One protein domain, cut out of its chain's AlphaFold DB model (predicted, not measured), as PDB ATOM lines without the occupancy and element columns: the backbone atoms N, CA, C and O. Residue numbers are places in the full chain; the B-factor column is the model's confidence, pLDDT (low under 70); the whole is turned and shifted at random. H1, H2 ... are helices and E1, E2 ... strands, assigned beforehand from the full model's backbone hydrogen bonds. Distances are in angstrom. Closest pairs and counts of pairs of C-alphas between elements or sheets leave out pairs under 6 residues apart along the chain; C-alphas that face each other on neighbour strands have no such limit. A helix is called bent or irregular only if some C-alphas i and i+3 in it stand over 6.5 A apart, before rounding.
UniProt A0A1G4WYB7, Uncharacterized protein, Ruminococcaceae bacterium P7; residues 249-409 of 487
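AT A GLANCE: This is residues 249 to 409 of the 487 residues of an uncharacterized protein of Ruminococcaceae bacterium P7 (UniProt A0A1G4WYB7). What does the model look like? It has two lobes: one is a four-stranded sheet, E1 to E4, with helix H4 slantwise over one face, and the other is a smaller, looser group of the hairpin E5 and E6 with helices H1, H2 and H3. The stretches 311 to 321 and 371 to 382 run between the lobes. What is it made of? The printed part has 161 residues, with the elements E1 E2 E3 E4 H1 H2 E5 E6 H3 H4 along the chain; both sheets, E1 - E2 - E3 - E4 and E5 - E6, are antiparallel, and the class is mixed, with under half of the residues in named elements. How large is it? It is compact, with a radius of gyration of the C-alphas of 16.9 A and spans of 46 by 34 by 28 A.

IN THESE COORDINATES: Where are the strands? E1 is residues 250 to 256, 17.6 A long, from C-alpha 250 at (377.970, 307.864, 338.819); E2 is 277 to 284, 20.3 A, E3 is 290 to 296, 19.2 A, and E4 is 306 to 310, 13.0 A. E5 is 339 to 342 and E6 is 345 to 348. Where are the helices? H1 is 322 to 331, 14.4 A, H2 is 333 to 338, and H3 is 358 to 370, 18.5 A. H4 is 383 to 396, 19.9 A, ending at C-alpha 396 at (384.810, 305.502, 322.191).

HOW THE PARTS SIT: How is the large sheet built? E1 to E4 form a meander, each strand the antiparallel neighbour of the one before, with N 255 and O 280 at 2.8 A, N 281 and O 293 at 2.8 A, and N 294 and O 308 at 2.8 A within hydrogen-bond range. H4 is on the sheet at a height of 9.0 A, and the closest C-alphas of E1 and H4 are those of Val 256 and Ala 394, 6.2 A apart. How does the other group sit? In the hairpin of E5 and E6, N 340 and O 347 are 2.9 A apart; H2 and H3 touch, about perpendicular at 79 degrees, through residues 360 to 364 of H3 alone, with the C-alphas of Phe 338 and Phe 364 closest at 7.1 A. H1 and H2 only just touch, with 3 pairs of C-alphas within 8 A, only at the corner by their link, closest at Ile 329 and Lys 336, 5.8 A. How are the helix backbones? In H1, H3 and H4 every O i to N i+4 pair is within hydrogen-bond range; in H2 0 of 2 are, beside 2 of 3 O i to N i+3 pairs. H2 is irregular, but only just: C-alphas 334 and 337 are 6.9 A apart.

THE WHOLE: How far does it reach? The two C-alphas farthest apart, those of Ser 357 and Lys 395, are 48.4 A apart, and the printed part has no cut. Which links are long? Those from E1 to E2, E4 to H1 and H3 to H4. Where is confidence low? The mean pLDDT of the printed part is 83.5, and residues 261 to 265, 272, 317 and 351 to 355 are under 70.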
ATOM      1  N   ALA A 249     378.194 312.683 339.613       87.81
ATOM      2  CA  ALA A 249     377.282 311.585 339.334       87.81
ATOM      3  C   ALA A 249     378.068 310.302 339.049       87.81
ATOM      4  O   ALA A 249     379.195 310.350 338.569       87.81
ATOM      5  N   TRP A 250     377.455 309.150 339.280       88.00
ATOM      6  CA  TRP A 250     377.970 307.864 338.819       88.00
ATOM      7  C   TRP A 250     377.120 307.341 337.666       88.00
ATOM      8  O   TRP A 250     375.890 307.279 337.751       88.00
ATOM      9  N   LEU A 251     377.775 306.947 336.579       92.19
ATOM     10  CA  LEU A 251     377.146 306.369 335.402       92.19
ATOM     11  C   LEU A 251     376.940 304.868 335.626       92.19
ATOM     12  O   LEU A 251     377.891 304.090 335.649       92.19
ATOM     13  N   ILE A 252     375.681 304.471 335.804       90.06
ATOM     14  CA  ILE A 252     375.253 303.085 336.040       90.06
ATOM     15  C   ILE A 252     375.287 302.301 334.727       90.06
ATOM     16  O   ILE A 252     375.767 301.172 334.688       90.06
ATOM     17  N   ALA A 253     374.773 302.903 333.654       90.88
ATOM     18  CA  ALA A 253     374.746 302.298 332.331       90.88
ATOM     19  C   ALA A 253     374.741 303.370 331.236       90.88
ATOM     20  O   ALA A 253     374.173 304.450 331.404       90.88
ATOM     21  N   ALA A 254     375.333 303.036 330.093       91.69
ATOM     22  CA  ALA A 254     375.252 303.807 328.863       91.69
ATOM     23  C   ALA A 254     374.846 302.873 327.722       91.69
ATOM     24  O   ALA A 254     375.336 301.750 327.634       91.69
ATOM     25  N   GLN A 255     373.944 303.334 326.864       91.38
ATOM     26  CA  GLN A 255     373.480 302.607 325.689       91.38
ATOM     27  C   GLN A 255     373.509 303.543 324.487       91.38
ATOM     28  O   GLN A 255     373.036 304.679 324.572       91.38
ATOM     29  N   VAL A 256     374.055 303.067 323.371       89.94
ATOM     30  CA  VAL A 256     374.093 303.812 322.110       89.94
ATOM     31  C   VAL A 256     373.448 302.979 321.006       89.94
ATOM     32  O   VAL A 256     373.853 301.843 320.759       89.94
ATOM     33  N   GLU A 257     372.440 303.547 320.343       87.12
ATOM     34  CA  GLU A 257     371.689 302.882 319.275       87.12
ATOM     35  C   GLU A 257     372.374 303.078 317.922       87.12
ATOM     36  O   GLU A 257     372.347 304.169 317.341       87.12
ATOM     37  N   LEU A 258     372.932 301.987 317.402       80.69
ATOM     38  CA  LEU A 258     373.572 301.947 316.086       80.69
ATOM     39  C   LEU A 258     372.655 301.420 314.988       80.69
ATOM     40  O   LEU A 258     373.005 301.479 313.810       80.69
ATOM     41  N   LEU A 259     371.486 300.873 315.331       78.81
ATOM     42  CA  LEU A 259     370.581 300.389 314.306       78.81
ATOM     43  C   LEU A 259     369.977 301.571 313.532       78.81
ATOM     44  O   LEU A 259     369.640 302.616 314.116       78.81
ATOM     45  N   PRO A 260     369.783 301.405 312.210       73.75
ATOM     46  CA  PRO A 260     369.126 302.419 311.406       73.75
ATOM     47  C   PRO A 260     367.707 302.666 311.929       73.75
ATOM     48  O   PRO A 260     367.063 301.767 312.490       73.75
ATOM     49  N   MET A 261     367.218 303.895 311.745       68.81
ATOM     50  CA  MET A 261     365.826 304.239 312.046       68.81
ATOM     51  C   MET A 261     364.882 303.290 311.306       68.81
ATOM     52  O   MET A 261     365.083 302.989 310.128       68.81
ATOM     53  N   GLN A 262     363.837 302.828 311.992       64.88
ATOM     54  CA  GLN A 262     362.749 302.129 311.314       64.88
ATOM     55  C   GLN A 262     361.873 303.202 310.662       64.88
ATOM     56  O   GLN A 262     361.342 304.072 311.342       64.88
ATOM     57  N   TYR A 263     361.840 303.209 309.330       56.84
ATOM     58  CA  TYR A 263     361.387 304.347 308.534       56.84
ATOM     59  C   TYR A 263     359.891 304.647 308.694       56.84
ATOM     60  O   TYR A 263     359.033 303.948 308.155       56.84
ATOM     61  N   SER A 264     359.598 305.788 309.313       61.28
ATOM     62  CA  SER A 264     358.559 306.684 308.819       61.28
ATOM     63  C   SER A 264     359.220 307.941 308.239       61.28
ATOM     64  O   SER A 264     360.052 308.582 308.886       61.28
ATOM     65  N   ASP A 265     358.882 308.264 306.983       62.91
ATOM     66  CA  ASP A 265     359.599 309.263 306.165       62.91
ATOM     67  C   ASP A 265     359.582 310.684 306.742       62.91
ATOM     68  O   ASP A 265     360.391 311.521 306.346       62.91
ATOM     69  N   THR A 266     358.669 310.981 307.674       72.81
ATOM     70  CA  THR A 266     358.535 312.318 308.259       72.81
ATOM     71  C   THR A 266     358.508 312.267 309.787       72.81
ATOM     72  O   THR A 266     357.871 311.372 310.357       72.81
ATOM     73  N   PRO A 267     359.158 313.227 310.480       76.25
ATOM     74  CA  PRO A 267     359.176 313.280 311.940       76.25
ATOM     75  C   PRO A 267     357.790 313.183 312.585       76.25
ATOM     76  O   PRO A 267     357.654 312.550 313.626       76.25
ATOM     77  N   GLU A 268     356.733 313.720 311.964       78.06
ATOM     78  CA  GLU A 268     355.379 313.720 312.543       78.06
ATOM     79  C   GLU A 268     354.727 312.332 312.616       78.06
ATOM     80  O   GLU A 268     353.729 312.150 313.321       78.06
ATOM     81  N   LYS A 269     355.268 311.353 311.884       79.06
ATOM     82  CA  LYS A 269     354.789 309.965 311.879       79.06
ATOM     83  C   LYS A 269     355.594 309.059 312.806       79.06
ATOM     84  O   LYS A 269     355.084 308.005 313.182       79.06
ATOM     85  N   ARG A 270     356.792 309.492 313.210       80.56
ATOM     86  CA  ARG A 270     357.690 308.713 314.061       80.56
ATOM     87  C   ARG A 270     357.145 308.607 315.477       80.56
ATOM     88  O   ARG A 270     356.726 309.588 316.094       80.56
ATOM     89  N   THR A 271     357.187 307.398 315.998       72.94
ATOM     90  CA  THR A 271     356.806 306.996 317.346       72.94
ATOM     91  C   THR A 271     358.020 306.427 318.080       72.94
ATOM     92  O   THR A 271     359.100 306.284 317.511       72.94
ATOM     93  N   ARG A 272     357.846 306.019 319.344       67.88
ATOM     94  CA  ARG A 272     358.898 305.312 320.100       67.88
ATOM     95  C   ARG A 272     359.413 304.048 319.389       67.88
ATOM     96  O   ARG A 272     360.539 303.640 319.640       67.88
ATOM     97  N   LYS A 273     358.613 303.436 318.506       73.00
ATOM     98  CA  LYS A 273     358.996 302.229 317.756       73.00
ATOM     99  C   LYS A 273     359.989 302.510 316.626       73.00
ATOM    100  O   LYS A 273     360.682 301.600 316.193       73.00
ATOM    101  N   ASP A 274     360.111 303.764 316.197       74.31
ATOM    102  CA  ASP A 274     360.937 304.177 315.059       74.31
ATOM    103  C   ASP A 274     362.430 304.359 315.425       74.31
ATOM    104  O   ASP A 274     363.221 304.819 314.601       74.31
ATOM    105  N   ARG A 275     362.841 303.962 316.645       77.56
ATOM    106  CA  ARG A 275     364.227 304.041 317.160       77.56
ATOM    107  C   ARG A 275     364.811 305.451 317.065       77.56
ATOM    108  O   ARG A 275     365.873 305.686 316.489       77.56
ATOM    109  N   THR A 276     364.080 306.417 317.605       86.00
ATOM    110  CA  THR A 276     364.477 307.829 317.570       86.00
ATOM    111  C   THR A 276     365.529 308.167 318.620       86.00
ATOM    112  O   THR A 276     366.244 309.146 318.450       86.00
ATOM    113  N   THR A 277     365.666 307.372 319.681       89.44
ATOM    114  CA  THR A 277     366.717 307.565 320.685       89.44
ATOM    115  C   THR A 277     368.069 307.113 320.141       89.44
ATOM    116  O   THR A 277     368.161 306.041 319.548       89.44
ATOM    117  N   ARG A 278     369.115 307.919 320.351       90.25
ATOM    118  CA  ARG A 278     370.489 307.610 319.918       90.25
ATOM    119  C   ARG A 278     371.431 307.298 321.063       90.25
ATOM    120  O   ARG A 278     372.235 306.383 320.946       90.25
ATOM    121  N   ILE A 279     371.302 308.019 322.171       93.00
ATOM    122  CA  ILE A 279     372.099 307.811 323.380       93.00
ATOM    123  C   ILE A 279     371.136 307.744 324.558       93.00
ATOM    124  O   ILE A 279     370.251 308.590 324.672       93.00
ATOM    125  N   GLN A 280     371.317 306.762 325.434       93.25
ATOM    126  CA  GLN A 280     370.612 306.643 326.703       93.25
ATOM    127  C   GLN A 280     371.627 306.446 327.828       93.25
ATOM    128  O   GLN A 280     372.436 305.521 327.784       93.25
ATOM    129  N   LEU A 281     371.580 307.303 328.846       92.56
ATOM    130  CA  LEU A 281     372.468 307.246 330.004       92.56
ATOM    131  C   LEU A 281     371.640 307.104 331.276       92.56
ATOM    132  O   LEU A 281     370.696 307.863 331.499       92.56
ATOM    133  N   LEU A 282     372.023 306.154 332.120       92.00
ATOM    134  CA  LEU A 282     371.476 305.966 333.452       92.00
ATOM    135  C   LEU A 282     372.525 306.341 334.475       92.00
ATOM    136  O   LEU A 282     373.606 305.757 334.497       92.00
ATOM    137  N   TYR A 283     372.197 307.289 335.336       90.44
ATOM    138  CA  TYR A 283     373.137 307.833 336.300       90.44
ATOM    139  C   TYR A 283     372.442 308.149 337.619       90.44
ATOM    140  O   TYR A 283     371.215 308.261 337.686       90.44
ATOM    141  N   GLY A 284     373.232 308.262 338.680       86.62
ATOM    142  CA  GLY A 284     372.743 308.624 340.002       86.62
ATOM    143  C   GLY A 284     373.710 309.517 340.763       86.62
ATOM    144  O   GLY A 284     374.833 309.755 340.324       86.62
ATOM    145  N   TYR A 285     373.242 310.019 341.901       83.31
ATOM    146  CA  TYR A 285     373.958 310.982 342.731       83.31
ATOM    147  C   TYR A 285     374.043 310.537 344.200       83.31
ATOM    148  O   TYR A 285     373.206 309.751 344.655       83.31
ATOM    149  N   PRO A 286     374.978 311.111 344.988       77.69
ATOM    150  CA  PRO A 286     375.164 310.828 346.419       77.69
ATOM    151  C   PRO A 286     373.908 310.896 347.295       77.69
ATOM    152  O   PRO A 286     373.836 310.238 348.327       77.69
ATOM    153  N   ASN A 287     372.911 311.685 346.900       74.81
ATOM    154  CA  ASN A 287     371.630 311.817 347.592       74.81
ATOM    155  C   ASN A 287     370.593 310.744 347.207       74.81
ATOM    156  O   ASN A 287     369.439 310.868 347.611       74.81
ATOM    157  N   TYR A 288     370.995 309.709 346.464       75.25
ATOM    158  CA  TYR A 288     370.164 308.589 345.995       75.25
ATOM    159  C   TYR A 288     369.143 308.926 344.913       75.25
ATOM    160  O   TYR A 288     368.294 308.089 344.589       75.25
ATOM    161  N   ASP A 289     369.238 310.114 344.326       79.44
ATOM    162  CA  ASP A 289     368.501 310.407 343.111       79.44
ATOM    163  C   ASP A 289     369.124 309.635 341.945       79.44
ATOM    164  O   ASP A 289     370.333 309.393 341.888       79.44
ATOM    165  N   SER A 290     368.282 309.216 341.009       84.56
ATOM    166  CA  SER A 290     368.704 308.529 339.794       84.56
ATOM    167  C   SER A 290     367.853 308.993 338.632       84.56
ATOM    168  O   SER A 290     366.682 309.331 338.804       84.56
ATOM    169  N   TYR A 291     368.447 309.007 337.450       87.19
ATOM    170  CA  TYR A 291     367.825 309.546 336.256       87.19
ATOM    171  C   TYR A 291     368.255 308.754 335.022       87.19
ATOM    172  O   TYR A 291     369.328 308.148 334.980       87.19
ATOM    173  N   CYS A 292     367.387 308.755 334.019       89.88
ATOM    174  CA  CYS A 292     367.626 308.228 332.689       89.88
ATOM    175  C   CYS A 292     367.475 309.389 331.713       89.88
ATOM    176  O   CYS A 292     366.363 309.887 331.520       89.88
ATOM    177  N   ILE A 293     368.585 309.820 331.118       89.62
ATOM    178  CA  ILE A 293     368.580 310.814 330.049       89.62
ATOM    179  C   ILE A 293     368.686 310.120 328.702       89.62
ATOM    180  O   ILE A 293     369.469 309.188 328.521       89.62
ATOM    181  N   ARG A 294     367.901 310.602 327.748       90.44
ATOM    182  CA  ARG A 294     367.866 310.121 326.375       90.44
ATOM    183  C   ARG A 294     368.071 311.280 325.417       90.44
ATOM    184  O   ARG A 294     367.425 312.314 325.574       90.44
ATOM    185  N   LEU A 295     368.947 311.097 324.439       92.06
ATOM    186  CA  LEU A 295     369.072 311.971 323.279       92.06
ATOM    187  C   LEU A 295     368.139 311.450 322.186       92.06
ATOM    188  O   LEU A 295     368.433 310.432 321.552       92.06
ATOM    189  N   ASP A 296     367.023 312.142 321.985       90.25
ATOM    190  CA  ASP A 296     365.970 311.755 321.053       90.25
ATOM    191  C   ASP A 296     366.037 312.617 319.777       90.25
ATOM    192  O   ASP A 296     366.075 313.850 319.825       90.25
ATOM    193  N   LEU A 297     366.047 311.955 318.614       91.06
ATOM    194  CA  LEU A 297     365.859 312.573 317.298       91.06
ATOM    195  C   LEU A 297     364.434 313.135 317.145       91.06
ATOM    196  O   LEU A 297     363.552 312.888 317.972       91.06
ATOM    197  N   LYS A 298     364.183 313.875 316.059       89.25
ATOM    198  CA  LYS A 298     362.883 314.513 315.810       89.25
ATOM    199  C   LYS A 298     361.806 313.441 315.645       89.25
ATOM    200  O   LYS A 298     361.986 312.473 314.899       89.25
ATOM    201  N   HIS A 299     360.665 313.633 316.302       86.81
ATOM    202  CA  HIS A 299     359.553 312.682 316.274       86.81
ATOM    203  C   HIS A 299     358.195 313.351 316.499       86.81
ATOM    204  O   HIS A 299     358.098 314.558 316.726       86.81
ATOM    205  N   LYS A 300     357.107 312.570 316.467       83.25
ATOM    206  CA  LYS A 300     355.757 313.105 316.642       83.25
ATOM    207  C   LYS A 300     355.649 313.856 317.968       83.25
ATOM    208  O   LYS A 300     355.909 313.287 319.026       83.25
ATOM    209  N   GLY A 301     355.247 315.122 317.891       82.00
ATOM    210  CA  GLY A 301     355.129 316.021 319.041       82.00
ATOM    211  C   GLY A 301     356.381 316.847 319.345       82.00
ATOM    212  O   GLY A 301     356.246 317.829 320.061       82.00
ATOM    213  N   GLN A 302     357.550 316.513 318.778       86.06
ATOM    214  CA  GLN A 302     358.811 317.232 318.997       86.06
ATOM    215  C   GLN A 302     359.595 317.420 317.689       86.06
ATOM    216  O   GLN A 302     360.202 316.493 317.153       86.06
ATOM    217  N   GLY A 303     359.594 318.653 317.172       86.06
ATOM    218  CA  GLY A 303     360.203 319.013 315.882       86.06
ATOM    219  C   GLY A 303     361.722 319.231 315.904       86.06
ATOM    220  O   GLY A 303     362.294 319.631 314.890       86.06
ATOM    221  N   PHE A 304     362.381 318.994 317.038       88.88
ATOM    222  CA  PHE A 304     363.811 319.224 317.241       88.88
ATOM    223  C   PHE A 304     364.456 318.073 318.027       88.88
ATOM    224  O   PHE A 304     363.776 317.323 318.733       88.88
ATOM    225  N   VAL A 305     365.776 317.931 317.883       89.81
ATOM    226  CA  VAL A 305     366.570 316.979 318.672       89.81
ATOM    227  C   VAL A 305     366.602 317.472 320.113       89.81
ATOM    228  O   VAL A 305     366.921 318.637 320.368       89.81
ATOM    229  N   HIS A 306     366.235 316.613 321.053       89.00
ATOM    230  CA  HIS A 306     365.993 317.023 322.429       89.00
ATOM    231  C   HIS A 306     366.470 315.985 323.429       89.00
ATOM    232  O   HIS A 306     366.605 314.801 323.114       89.00
ATOM    233  N   TYR A 307     366.715 316.454 324.648       87.56
ATOM    234  CA  TYR A 307     366.896 315.560 325.775       87.56
ATOM    235  C   TYR A 307     365.551 315.247 326.414       87.56
ATOM    236  O   TYR A 307     364.710 316.129 326.599       87.56
ATOM    237  N   ASN A 308     365.391 313.992 326.805       86.44
ATOM    238  CA  ASN A 308     364.344 313.554 327.709       86.44
ATOM    239  C   ASN A 308     365.013 312.939 328.937       86.44
ATOM    240  O   ASN A 308     365.658 311.900 328.818       86.44
ATOM    241  N   ASN A 309     364.907 313.600 330.090       86.19
ATOM    242  CA  ASN A 309     365.526 313.150 331.333       86.19
ATOM    243  C   ASN A 309     364.458 312.806 332.365       86.19
ATOM    244  O   ASN A 309     363.714 313.684 332.802       86.19
ATOM    245  N   LYS A 310     364.397 311.539 332.767       86.56
ATOM    246  CA  LYS A 310     363.314 310.988 333.578       86.56
ATOM    247  C   LYS A 310     363.852 310.245 334.794       86.56
ATOM    248  O   LYS A 310     364.765 309.432 334.693       86.56
ATOM    249  N   SER A 311     363.252 310.500 335.947       83.69
ATOM    250  CA  SER A 311     363.508 309.759 337.186       83.69
ATOM    251  C   SER A 311     362.709 308.440 337.247       83.69
ATOM    252  O   SER A 311     361.687 308.316 336.561       83.69
ATOM    253  N   PRO A 312     363.094 307.461 338.092       77.88
ATOM    254  CA  PRO A 312     362.342 306.219 338.291       77.88
ATOM    255  C   PRO A 312     360.858 306.438 338.616       77.88
ATOM    256  O   PRO A 312     360.005 305.644 338.222       77.88
ATOM    257  N   SER A 313     360.540 307.521 339.329       76.19
ATOM    258  CA  SER A 313     359.168 307.871 339.718       76.19
ATOM    259  C   SER A 313     358.378 308.604 338.625       76.19
ATOM    260  O   SER A 313     357.220 308.962 338.834       76.19
ATOM    261  N   GLY A 314     358.987 308.838 337.460       77.00
ATOM    262  CA  GLY A 314     358.356 309.483 336.313       77.00
ATOM    263  C   GLY A 314     358.400 311.010 336.314       77.00
ATOM    264  O   GLY A 314     357.717 311.619 335.498       77.00
ATOM    265  N   VAL A 315     359.193 311.633 337.193       75.44
ATOM    266  CA  VAL A 315     359.478 313.075 337.097       75.44
ATOM    267  C   VAL A 315     360.397 313.307 335.913       75.44
ATOM    268  O   VAL A 315     361.512 312.779 335.909       75.44
ATOM    269  N   ASN A 316     359.948 314.122 334.964       77.62
ATOM    270  CA  ASN A 316     360.795 314.624 333.894       77.62
ATOM    271  C   ASN A 316     361.545 315.846 334.422       77.62
ATOM    272  O   ASN A 316     360.948 316.874 334.731       77.62
ATOM    273  N   SER A 317     362.850 315.704 334.619       67.69
ATOM    274  CA  SER A 317     363.677 316.728 335.245       67.69
ATOM    275  C   SER A 317     364.736 317.193 334.267       67.69
ATOM    276  O   SER A 317     365.777 316.560 334.127       67.69
ATOM    277  N   TYR A 318     364.513 318.328 333.617       72.44
ATOM    278  CA  TYR A 318     365.605 319.002 332.930       72.44
ATOM    279  C   TYR A 318     366.580 319.628 333.935       72.44
ATOM    280  O   TYR A 318     366.185 320.003 335.042       72.44
ATOM    281  N   PHE A 319     367.851 319.744 333.551       77.19
ATOM    282  CA  PHE A 319     368.830 320.460 334.356       77.19
ATOM    283  C   PHE A 319     368.735 321.963 334.110       77.19
ATOM    284  O   PHE A 319     369.065 322.471 333.044       77.19
ATOM    285  N   PHE A 320     368.292 322.701 335.116       81.69
ATOM    286  CA  PHE A 320     368.182 324.147 335.082       81.69
ATOM    287  C   PHE A 320     369.546 324.787 335.338       81.69
ATOM    288  O   PHE A 320     370.218 324.479 336.325       81.69
ATOM    289  N   SER A 321     369.916 325.750 334.495       82.00
ATOM    290  CA  SER A 321     370.990 326.684 334.824       82.00
ATOM    291  C   SER A 321     370.587 327.567 336.008       82.00
ATOM    292  O   SER A 321     369.399 327.779 336.273       82.00
ATOM    293  N   GLN A 322     371.575 328.153 336.688       86.25
ATOM    294  CA  GLN A 322     371.344 329.131 337.756       86.25
ATOM    295  C   GLN A 322     370.378 330.249 337.324       86.25
ATOM    296  O   GLN A 322     369.461 330.599 338.066       86.25
ATOM    297  N   ASN A 323     370.553 330.777 336.110       87.50
ATOM    298  CA  ASN A 323     369.726 331.861 335.579       87.50
ATOM    299  C   ASN A 323     368.277 331.408 335.364       87.50
ATOM    300  O   ASN A 323     367.339 332.113 335.742       87.50
ATOM    301  N   ARG A 324     368.075 330.208 334.800       86.31
ATOM    302  CA  ARG A 324     366.730 329.659 334.597       86.31
ATOM    303  C   ARG A 324     366.044 329.368 335.931       86.31
ATOM    304  O   ARG A 324     364.876 329.713 336.086       86.31
ATOM    305  N   LEU A 325     366.770 328.807 336.897       89.25
ATOM    306  CA  LEU A 325     366.266 328.596 338.252       89.25
ATOM    307  C   LEU A 325     365.815 329.917 338.885       89.25
ATOM    308  O   LEU A 325     364.708 329.999 339.412       89.25
ATOM    309  N   GLN A 326     366.651 330.956 338.828       91.31
ATOM    310  CA  GLN A 326     366.322 332.265 339.393       91.31
ATOM    311  C   GLN A 326     365.091 332.883 338.733       91.31
ATOM    312  O   GLN A 326     364.253 333.430 339.442       91.31
ATOM    313  N   SER A 327     364.938 332.742 337.413       90.88
ATOM    314  CA  SER A 327     363.728 333.167 336.702       90.88
ATOM    315  C   SER A 327     362.479 332.461 337.235       90.88
ATOM    316  O   SER A 327     361.484 333.129 337.499       90.88
ATOM    317  N   ILE A 328     362.531 331.138 337.432       90.00
ATOM    318  CA  ILE A 328     361.387 330.367 337.944       90.00
ATOM    319  C   ILE A 328     361.077 330.755 339.394       90.00
ATOM    320  O   ILE A 328     359.918 330.948 339.736       90.00
ATOM    321  N   ILE A 329     362.094 330.902 340.249       92.56
ATOM    322  CA  ILE A 329     361.908 331.301 341.655       92.56
ATOM    323  C   ILE A 329     361.393 332.743 341.763       92.56
ATOM    324  O   ILE A 329     360.650 333.054 342.689       92.56
ATOM    325  N   HIS A 330     361.777 333.632 340.850       93.25
ATOM    326  CA  HIS A 330     361.260 334.999 340.824       93.25
ATOM    327  C   HIS A 330     359.763 335.030 340.492       93.25
ATOM    328  O   HIS A 330     359.015 335.775 341.119       93.25
ATOM    329  N   GLU A 331     359.334 334.200 339.540       92.50
ATOM    330  CA  GLU A 331     357.927 334.060 339.151       92.50
ATOM    331  C   GLU A 331     357.105 333.306 340.211       92.50
ATOM    332  O   GLU A 331     355.985 333.701 340.530       92.50
ATOM    333  N   TYR A 332     357.694 332.267 340.811       91.62
ATOM    334  CA  TYR A 332     357.072 331.397 341.810       91.62
ATOM    335  C   TYR A 332     358.000 331.187 343.021       91.62
ATOM    336  O   TYR A 332     358.697 330.167 343.108       91.62
ATOM    337  N   PRO A 333     358.024 332.112 343.999       89.88
ATOM    338  CA  PRO A 333     358.918 332.026 345.158       89.88
ATOM    339  C   PRO A 333     358.795 330.720 345.956       89.88
ATOM    340  O   PRO A 333     359.784 330.196 346.474       89.88
ATOM    341  N   GLU A 334     357.593 330.151 346.029       87.62
ATOM    342  CA  GLU A 334     357.305 328.888 346.706       87.62
ATOM    343  C   GLU A 334     357.897 327.645 346.018       87.62
ATOM    344  O   GLU A 334     357.929 326.576 346.637       87.62
ATOM    345  N   ALA A 335     358.366 327.777 344.770       88.50
ATOM    346  CA  ALA A 335     358.985 326.701 344.001       88.50
ATOM    347  C   ALA A 335     360.439 326.438 344.408       88.50
ATOM    348  O   ALA A 335     360.997 325.411 344.032       88.50
ATOM    349  N   LYS A 336     361.058 327.317 345.209       87.38
ATOM    350  CA  LYS A 336     362.452 327.174 345.660       87.38
ATOM    351  C   LYS A 336     362.751 325.789 346.246       87.38
ATOM    352  O   LYS A 336     363.807 325.223 345.977       87.38
ATOM    353  N   ASP A 337     361.811 325.223 346.999       85.50
ATOM    354  CA  ASP A 337     361.983 323.922 347.657       85.50
ATOM    355  C   ASP A 337     361.911 322.731 346.690       85.50
ATOM    356  O   ASP A 337     362.267 321.616 347.079       85.50
ATOM    357  N   PHE A 338     361.453 322.940 345.451       86.62
ATOM    358  CA  PHE A 338     361.299 321.886 344.445       86.62
ATOM    359  C   PHE A 338     362.626 321.472 343.827       86.62
ATOM    360  O   PHE A 338     362.706 320.383 343.266       86.62
ATOM    361  N   PHE A 339     363.658 322.308 343.936       86.38
ATOM    362  CA  PHE A 339     364.914 322.108 343.233       86.38
ATOM    363  C   PHE A 339     366.008 321.554 344.141       86.38
ATOM    364  O   PHE A 339     366.102 321.887 345.327       86.38
ATOM    365  N   ILE A 340     366.854 320.715 343.563       81.50
ATOM    366  CA  ILE A 340     368.089 320.203 344.149       81.50
ATOM    367  C   ILE A 340     369.263 320.569 343.242       81.50
ATOM    368  O   ILE A 340     369.101 320.650 342.027       81.50
ATOM    369  N   LYS A 341     370.420 320.863 343.838       82.44
ATOM    370  CA  LYS A 341     371.628 321.295 343.129       82.44
ATOM    371  C   LYS A 341     372.538 320.100 342.839       82.44
ATOM    372  O   LYS A 341     372.839 319.341 343.757       82.44
ATOM    373  N   TYR A 342     373.031 320.020 341.607       75.81
ATOM    374  CA  TYR A 342     374.014 319.055 341.118       75.81
ATOM    375  C   TYR A 342     375.124 319.802 340.381       75.81
ATOM    376  O   TYR A 342     374.898 320.335 339.299       75.81
ATOM    377  N   GLY A 343     376.311 319.908 340.988       70.44
ATOM    378  CA  GLY A 343     377.389 320.718 340.416       70.44
ATOM    379  C   GLY A 343     376.948 322.170 340.204       70.44
ATOM    380  O   GLY A 343     376.514 322.833 341.150       70.44
ATOM    381  N   ASN A 344     377.001 322.644 338.959       73.44
ATOM    382  CA  ASN A 344     376.534 323.977 338.551       73.44
ATOM    383  C   ASN A 344     375.082 324.015 338.036       73.44
ATOM    384  O   ASN A 344     374.584 325.080 337.662       73.44
ATOM    385  N   LEU A 345     374.392 322.875 338.039       82.12
ATOM    386  CA  LEU A 345     373.031 322.720 337.545       82.12
ATOM    387  C   LEU A 345     372.050 322.398 338.676       82.12
ATOM    388  O   LEU A 345     372.428 322.082 339.805       82.12
ATOM    389  N   TYR A 346     370.761 322.490 338.368       84.94
ATOM    390  CA  TYR A 346     369.676 322.170 339.290       84.94
ATOM    391  C   TYR A 346     368.674 321.239 338.631       84.94
ATOM    392  O   TYR A 346     368.480 321.307 337.430       84.94
ATOM    393  N   ALA A 347     367.992 320.410 339.402       81.88
ATOM    394  CA  ALA A 347     366.968 319.492 338.913       81.88
ATOM    395  C   ALA A 347     365.745 319.529 339.829       81.88
ATOM    396  O   ALA A 347     365.835 319.962 340.981       81.88
ATOM    397  N   LEU A 348     364.596 319.089 339.318       83.88
ATOM    398  CA  LEU A 348     363.396 318.907 340.129       83.88
ATOM    399  C   LEU A 348     363.558 317.657 340.995       83.88
ATOM    400  O   LEU A 348     363.853 316.577 340.493       83.88
ATOM    401  N   LYS A 349     363.328 317.803 342.300       79.00
ATOM    402  CA  LYS A 349     363.338 316.693 343.256       79.00
ATOM    403  C   LYS A 349     362.261 315.672 342.919       79.00
ATOM    404  O   LYS A 349     361.152 316.036 342.518       79.00
ATOM    405  N   GLU A 350     362.527 314.404 343.223       74.69
ATOM    406  CA  GLU A 350     361.453 313.419 343.259       74.69
ATOM    407  C   GLU A 350     360.393 313.803 344.318       74.69
ATOM    408  O   GLU A 350     360.732 314.129 345.458       74.69
ATOM    409  N   PRO A 351     359.087 313.730 343.998       66.56
ATOM    410  CA  PRO A 351     358.017 314.011 344.952       66.56
ATOM    411  C   PRO A 351     357.923 312.953 346.063       66.56
ATOM    412  O   PRO A 351     357.265 313.189 347.077       66.56
ATOM    413  N   ASN A 352     358.583 311.799 345.905       60.19
ATOM    414  CA  ASN A 352     358.687 310.781 346.944       60.19
ATOM    415  C   ASN A 352     359.469 311.332 348.146       60.19
ATOM    416  O   ASN A 352     360.693 311.374 348.148       60.19
ATOM    417  N   GLY A 353     358.743 311.741 349.187       53.59
ATOM    418  CA  GLY A 353     359.308 312.361 350.392       53.59
ATOM    419  C   GLY A 353     358.954 313.840 350.561       53.59
ATOM    420  O   GLY A 353     359.231 314.407 351.615       53.59
ATOM    421  N   LEU A 354     358.287 314.455 349.579       62.22
ATOM    422  CA  LEU A 354     357.796 315.830 349.665       62.22
ATOM    423  C   LEU A 354     356.299 315.833 349.994       62.22
ATOM    424  O   LEU A 354     355.456 315.384 349.218       62.22
ATOM    425  N   SER A 355     355.944 316.368 351.161       66.56
ATOM    426  CA  SER A 355     354.554 316.587 351.573       66.56
ATOM    427  C   SER A 355     353.998 317.857 350.921       66.56
ATOM    428  O   SER A 355     353.794 318.889 351.558       66.56
ATOM    429  N   PHE A 356     353.767 317.806 349.608       73.88
ATOM    430  CA  PHE A 356     353.180 318.936 348.895       73.88
ATOM    431  C   PHE A 356     351.705 319.127 349.253       73.88
ATOM    432  O   PHE A 356     350.898 318.197 349.206       73.88
ATOM    433  N   SER A 357     351.319 320.376 349.529       81.44
ATOM    434  CA  SER A 357     349.914 320.773 349.451       81.44
ATOM    435  C   SER A 357     349.400 320.590 348.014       81.44
ATOM    436  O   SER A 357     350.177 320.592 347.054       81.44
ATOM    437  N   LYS A 358     348.077 320.483 347.826       83.56
ATOM    438  CA  LYS A 358     347.480 320.352 346.481       83.56
ATOM    439  C   LYS A 358     347.891 321.485 345.531       83.56
ATOM    440  O   LYS A 358     348.045 321.239 344.341       83.56
ATOM    441  N   SER A 359     348.061 322.707 346.042       85.19
ATOM    442  CA  SER A 359     348.495 323.857 345.241       85.19
ATOM    443  C   SER A 359     349.963 323.749 344.831       85.19
ATOM    444  O   SER A 359     350.262 323.893 343.650       85.19
ATOM    445  N   LYS A 360     350.862 323.399 345.766       86.00
ATOM    446  CA  LYS A 360     352.284 323.174 345.459       86.00
ATOM    447  C   LYS A 360     352.481 322.034 344.461       86.00
ATOM    448  O   LYS A 360     353.302 322.163 343.566       86.00
ATOM    449  N   LYS A 361     351.693 320.959 344.566       86.00
ATOM    450  CA  LYS A 361     351.743 319.848 343.606       86.00
ATOM    451  C   LYS A 361     351.371 320.294 342.187       86.00
ATOM    452  O   LYS A 361     352.088 319.964 341.254       86.00
ATOM    453  N   LYS A 362     350.301 321.084 342.028       88.44
ATOM    454  CA  LYS A 362     349.919 321.634 340.715       88.44
ATOM    455  C   LYS A 362     351.002 322.533 340.123       88.44
ATOM    456  O   LYS A 362     351.264 322.455 338.930       88.44
ATOM    457  N   LEU A 363     351.629 323.368 340.952       89.81
ATOM    458  CA  LEU A 363     352.733 324.218 340.514       89.81
ATOM    459  C   LEU A 363     353.947 323.382 340.086       89.81
ATOM    460  O   LEU A 363     354.498 323.622 339.019       89.81
ATOM    461  N   PHE A 364     354.323 322.374 340.879       88.31
ATOM    462  CA  PHE A 364     355.389 321.433 340.534       88.31
ATOM    463  C   PHE A 364     355.120 320.750 339.186       88.31
ATOM    464  O   PHE A 364     355.992 320.731 338.327       88.31
ATOM    465  N   GLU A 365     353.904 320.237 338.975       87.31
ATOM    466  CA  GLU A 365     353.495 319.596 337.717       87.31
ATOM    467  C   GLU A 365     353.513 320.572 336.529       87.31
ATOM    468  O   GLU A 365     353.900 320.174 335.432       87.31
ATOM    469  N   SER A 366     353.142 321.842 336.737       88.44
ATOM    470  CA  SER A 366     353.234 322.882 335.703       88.44
ATOM    471  C   SER A 366     354.685 323.149 335.317       88.44
ATOM    472  O   SER A 366     355.031 323.033 334.147       88.44
ATOM    473  N   ILE A 367     355.547 323.414 336.307       87.88
ATOM    474  CA  ILE A 367     356.977 323.641 336.077       87.88
ATOM    475  C   ILE A 367     357.587 322.422 335.383       87.88
ATOM    476  O   ILE A 367     358.326 322.587 334.424       87.88
ATOM    477  N   MET A 368     357.262 321.203 335.809       86.62
ATOM    478  CA  MET A 368     357.741 319.983 335.159       86.62
ATOM    479  C   MET A 368     357.333 319.927 333.679       86.62
ATOM    480  O   MET A 368     358.178 319.708 332.818       86.62
ATOM    481  N   LYS A 369     356.052 320.166 333.375       84.50
ATOM    482  CA  LYS A 369     355.510 320.091 332.012       84.50
ATOM    483  C   LYS A 369     356.092 321.156 331.081       84.50
ATOM    484  O   LYS A 369     356.418 320.853 329.937       84.50
ATOM    485  N   ASP A 370     356.274 322.378 331.573       82.75
ATOM    486  CA  ASP A 370     356.838 323.487 330.791       82.75
ATOM    487  C   ASP A 370     358.320 323.271 330.442       82.75
ATOM    488  O   ASP A 370     358.893 323.999 329.633       82.75
ATOM    489  N   ASN A 371     358.951 322.281 331.076       78.94
ATOM    490  CA  ASN A 371     360.380 322.014 331.036       78.94
ATOM    491  C   ASN A 371     360.667 320.526 330.692       78.94
ATOM    492  O   ASN A 371     361.769 320.038 330.927       78.94
ATOM    493  N   GLU A 372     359.684 319.798 330.141       76.00
ATOM    494  CA  GLU A 372     359.766 318.354 329.851       76.00
ATOM    495  C   GLU A 372     360.646 318.034 328.631       76.00
ATOM    496  O   GLU A 372     361.329 317.011 328.606       76.00
ATOM    497  N   HIS A 373     360.654 318.919 327.631       74.00
ATOM    498  CA  HIS A 373     361.394 318.742 326.385       74.00
ATOM    499  C   HIS A 373     362.236 319.976 326.093       74.00
ATOM    500  O   HIS A 373     361.720 321.021 325.694       74.00
ATOM    501  N   PHE A 374     363.547 319.838 326.259       75.69
ATOM    502  CA  PHE A 374     364.498 320.888 325.931       75.69
ATOM    503  C   PHE A 374     365.350 320.497 324.753       75.69
ATOM    504  O   PHE A 374     365.823 319.363 324.654       75.69
ATOM    505  N   LYS A 375     365.579 321.483 323.887       85.38
ATOM    506  CA  LYS A 375     366.495 321.342 322.767       85.38
ATOM    507  C   LYS A 375     367.841 320.851 323.295       85.38
ATOM    508  O   LYS A 375     368.369 321.407 324.255       85.38
ATOM    509  N   ALA A 376     368.344 319.773 322.698       86.50
ATOM    510  CA  ALA A 376     369.583 319.147 323.146       86.50
ATOM    511  C   ALA A 376     370.806 320.003 322.815       86.50
ATOM    512  O   ALA A 376     371.832 319.879 323.470       86.50
ATOM    513  N   PHE A 377     370.675 320.862 321.807       89.06
ATOM    514  CA  PHE A 377     371.747 321.672 321.256       89.06
ATOM    515  C   PHE A 377     371.250 323.089 320.974       89.06
ATOM    516  O   PHE A 377     370.075 323.289 320.667       89.06
ATOM    517  N   TYR A 378     372.131 324.079 321.029       86.38
ATOM    518  CA  TYR A 378     371.815 325.452 320.645       86.38
ATOM    519  C   TYR A 378     371.498 325.533 319.146       86.38
ATOM    520  O   TYR A 378     370.473 326.103 318.745       86.38
ATOM    521  N   ASN A 379     372.325 324.889 318.321       86.75
ATOM    522  CA  ASN A 379     372.151 324.839 316.872       86.75
ATOM    523  C   ASN A 379     371.185 323.725 316.437       86.75
ATOM    524  O   ASN A 379     370.998 322.717 317.116       86.75
ATOM    525  N   ASP A 380     370.556 323.905 315.274       88.00
ATOM    526  CA  ASP A 380     369.731 322.874 314.632       88.00
ATOM    527  C   ASP A 380     370.586 321.980 313.729       88.00
ATOM    528  O   ASP A 380     370.592 322.128 312.507       88.00
ATOM    529  N   TYR A 381     371.311 321.045 314.341       92.25
ATOM    530  CA  TYR A 381     372.091 320.042 313.615       92.25
ATOM    531  C   TYR A 381     371.197 319.070 312.830       92.25
ATOM    532  O   TYR A 381     370.038 318.814 313.193       92.25
ATOM    533  N   SER A 382     371.732 318.512 311.739       91.56
ATOM    534  CA  SER A 382     371.023 317.483 310.980       91.56
ATOM    535  C   SER A 382     370.987 316.168 311.766       91.56
ATOM    536  O   SER A 382     371.893 315.865 312.538       91.56
ATOM    537  N   GLU A 383     369.945 315.353 311.571       90.12
ATOM    538  CA  GLU A 383     369.867 314.048 312.247       90.12
ATOM    539  C   GLU A 383     371.016 313.124 311.828       90.12
ATOM    540  O   GLU A 383     371.481 312.343 312.651       90.12
ATOM    541  N   SER A 384     371.506 313.246 310.589       91.25
ATOM    542  CA  SER A 384     372.685 312.516 310.116       91.25
ATOM    543  C   SER A 384     373.942 312.877 310.900       91.25
ATOM    544  O   SER A 384     374.657 311.965 311.298       91.25
ATOM    545  N   ASP A 385     374.169 314.160 311.203       94.19
ATOM    546  CA  ASP A 385     375.338 314.574 311.994       94.19
ATOM    547  C   ASP A 385     375.241 314.050 313.437       94.19
ATOM    548  O   ASP A 385     376.234 313.626 314.022       94.19
ATOM    549  N   ILE A 386     374.032 314.038 314.018       94.06
ATOM    550  CA  ILE A 386     373.800 313.485 315.365       94.06
ATOM    551  C   ILE A 386     374.014 311.969 315.392       94.06
ATOM    552  O   ILE A 386     374.561 311.444 316.366       94.06
ATOM    553  N   ILE A 387     373.584 311.259 314.346       92.38
ATOM    554  CA  ILE A 387     373.817 309.818 314.200       92.38
ATOM    555  C   ILE A 387     375.320 309.553 314.077       92.38
ATOM    556  O   ILE A 387     375.844 308.786 314.879       92.38
ATOM    557  N   GLU A 388     376.021 310.244 313.173       93.75
ATOM    558  CA  GLU A 388     377.474 310.119 313.000       93.75
ATOM    559  C   GLU A 388     378.221 310.392 314.315       93.75
ATOM    560  O   GLU A 388     379.059 309.597 314.741       93.75
ATOM    561  N   PHE A 389     377.871 311.470 315.025       96.19
ATOM    562  CA  PHE A 389     378.439 311.768 316.339       96.19
ATOM    563  C   PHE A 389     378.194 310.636 317.350       96.19
ATOM    564  O   PHE A 389     379.114 310.231 318.062       96.19
ATOM    565  N   SER A 390     376.972 310.101 317.406       94.19
ATOM    566  CA  SER A 390     376.623 309.016 318.331       94.19
ATOM    567  C   SER A 390     377.419 307.742 318.024       94.19
ATOM    568  O   SER A 390     377.901 307.081 318.943       94.19
ATOM    569  N   GLU A 391     377.630 307.428 316.745       92.81
ATOM    570  CA  GLU A 391     378.474 306.310 316.307       92.81
ATOM    571  C   GLU A 391     379.943 306.500 316.717       92.81
ATOM    572  O   GLU A 391     380.592 305.546 317.153       92.81
ATOM    573  N   LEU A 392     380.474 307.724 316.629       95.56
ATOM    574  CA  LEU A 392     381.828 308.045 317.093       95.56
ATOM    575  C   LEU A 392     381.965 307.887 318.614       95.56
ATOM    576  O   LEU A 392     382.930 307.277 319.076       95.56
ATOM    577  N   VAL A 393     380.986 308.366 319.391       95.25
ATOM    578  CA  VAL A 393     380.946 308.149 320.848       95.25
ATOM    579  C   VAL A 393     380.896 306.657 321.162       95.25
ATOM    580  O   VAL A 393     381.645 306.194 322.018       95.25
ATOM    581  N   ALA A 394     380.080 305.878 320.444       92.12
ATOM    582  CA  ALA A 394     380.032 304.431 320.625       92.12
ATOM    583  C   ALA A 394     381.413 303.801 320.400       92.12
ATOM    584  O   ALA A 394     381.870 303.037 321.245       92.12
ATOM    585  N   LYS A 395     382.121 304.153 319.315       93.06
ATOM    586  CA  LYS A 395     383.487 303.657 319.051       93.06
ATOM    587  C   LYS A 395     384.451 303.942 320.213       93.06
ATOM    588  O   LYS A 395     385.223 303.045 320.539       93.06
ATOM    589  N   LEU A 396     384.289 305.097 320.870       94.94
ATOM    590  CA  LEU A 396     384.810 305.502 322.191       94.94
ATOM    591  C   LEU A 396     384.657 304.469 323.307       94.94
ATOM    592  O   LEU A 396     385.590 304.104 324.031       94.94
ATOM    593  N   LEU A 397     383.409 304.061 323.473       92.56
ATOM    594  CA  LEU A 397     382.936 303.363 324.649       92.56
ATOM    595  C   LEU A 397     383.203 301.849 324.579       92.56
ATOM    596  O   LEU A 397     383.360 301.268 323.495       92.56
ATOM    597  N   PRO A 398     383.214 301.173 325.741       88.94
ATOM    598  CA  PRO A 398     383.284 299.719 325.801       88.94
ATOM    599  C   PRO A 398     382.144 299.039 325.034       88.94
ATOM    600  O   PRO A 398     381.029 299.557 324.959       88.94
ATOM    601  N   SER A 399     382.394 297.833 324.517       85.69
ATOM    602  CA  SER A 399     381.428 297.063 323.711       85.69
ATOM    603  C   SER A 399     380.093 296.791 324.421       85.69
ATOM    604  O   SER A 399     379.057 296.711 323.769       85.69
ATOM    605  N   CYS A 400     380.074 296.731 325.755       83.38
ATOM    606  CA  CYS A 400     378.843 296.593 326.541       83.38
ATOM    607  C   CYS A 400     377.871 297.783 326.399       83.38
ATOM    608  O   CYS A 400     376.689 297.635 326.701       83.38
ATOM    609  N   CYS A 401     378.330 298.940 325.905       81.62
ATOM    610  CA  CYS A 401     377.475 300.098 325.624       81.62
ATOM    611  C   CYS A 401     376.717 299.973 324.284       81.62
ATOM    612  O   CYS A 401     375.808 300.755 324.007       81.62
ATOM    613  N   PHE A 402     377.071 298.988 323.450       78.50
ATOM    614  CA  PHE A 402     376.500 298.748 322.123       78.50
ATOM    615  C   PHE A 402     375.266 297.867 322.247       78.50
ATOM    616  O   PHE A 402     375.287 296.676 321.938       78.50
ATOM    617  N   THR A 403     374.184 298.444 322.753       73.69
ATOM    618  CA  THR A 403     372.942 297.703 322.967       73.69
ATOM    619  C   THR A 403     371.761 298.473 322.413       73.69
ATOM    620  O   THR A 403     371.750 299.703 322.387       73.69
ATOM    621  N   THR A 404     370.757 297.728 321.951       79.31
ATOM    622  CA  THR A 404     369.483 298.309 321.530       79.31
ATOM    623  C   THR A 404     368.868 299.072 322.686       79.31
ATOM    624  O   THR A 404     368.802 298.551 323.804       79.31
ATOM    625  N   ILE A 405     368.392 300.282 322.410       82.62
ATOM    626  CA  ILE A 405     367.845 301.126 323.466       82.62
ATOM    627  C   ILE A 405     366.542 300.536 324.002       82.62
ATOM    628  O   ILE A 405     365.677 300.058 323.263       82.62
ATOM    629  N   ASP A 406     366.414 300.587 325.322       75.12
ATOM    630  CA  ASP A 406     365.279 300.085 326.079       75.12
ATOM    631  C   ASP A 406     364.015 300.928 325.854       75.12
ATOM    632  O   ASP A 406     363.702 301.865 326.589       75.12
ATOM    633  N   THR A 407     363.273 300.596 324.798       74.81
ATOM    634  CA  THR A 407     362.038 301.313 324.439       74.81
ATOM    635  C   THR A 407     360.890 301.111 325.435       74.81
ATOM    636  O   THR A 407     359.991 301.958 325.495       74.81
ATOM    637  N   GLU A 408     360.920 300.023 326.209       78.62
ATOM    638  CA  GLU A 408     359.894 299.657 327.196       78.62
ATOM    639  C   GLU A 408     360.245 300.115 328.621       78.62
ATOM    640  O   GLU A 408     359.445 299.939 329.535       78.62
ATOM    641  N   GLU A 409     361.407 300.751 328.805       82.31
ATOM    642  CA  GLU A 409     361.922 301.220 330.099       82.31
ATOM    643  C   GLU A 409     362.135 300.076 331.126       82.31
ATOM    644  O   GLU A 409     362.250 300.325 332.332       82.31
TER     645      GLU A 409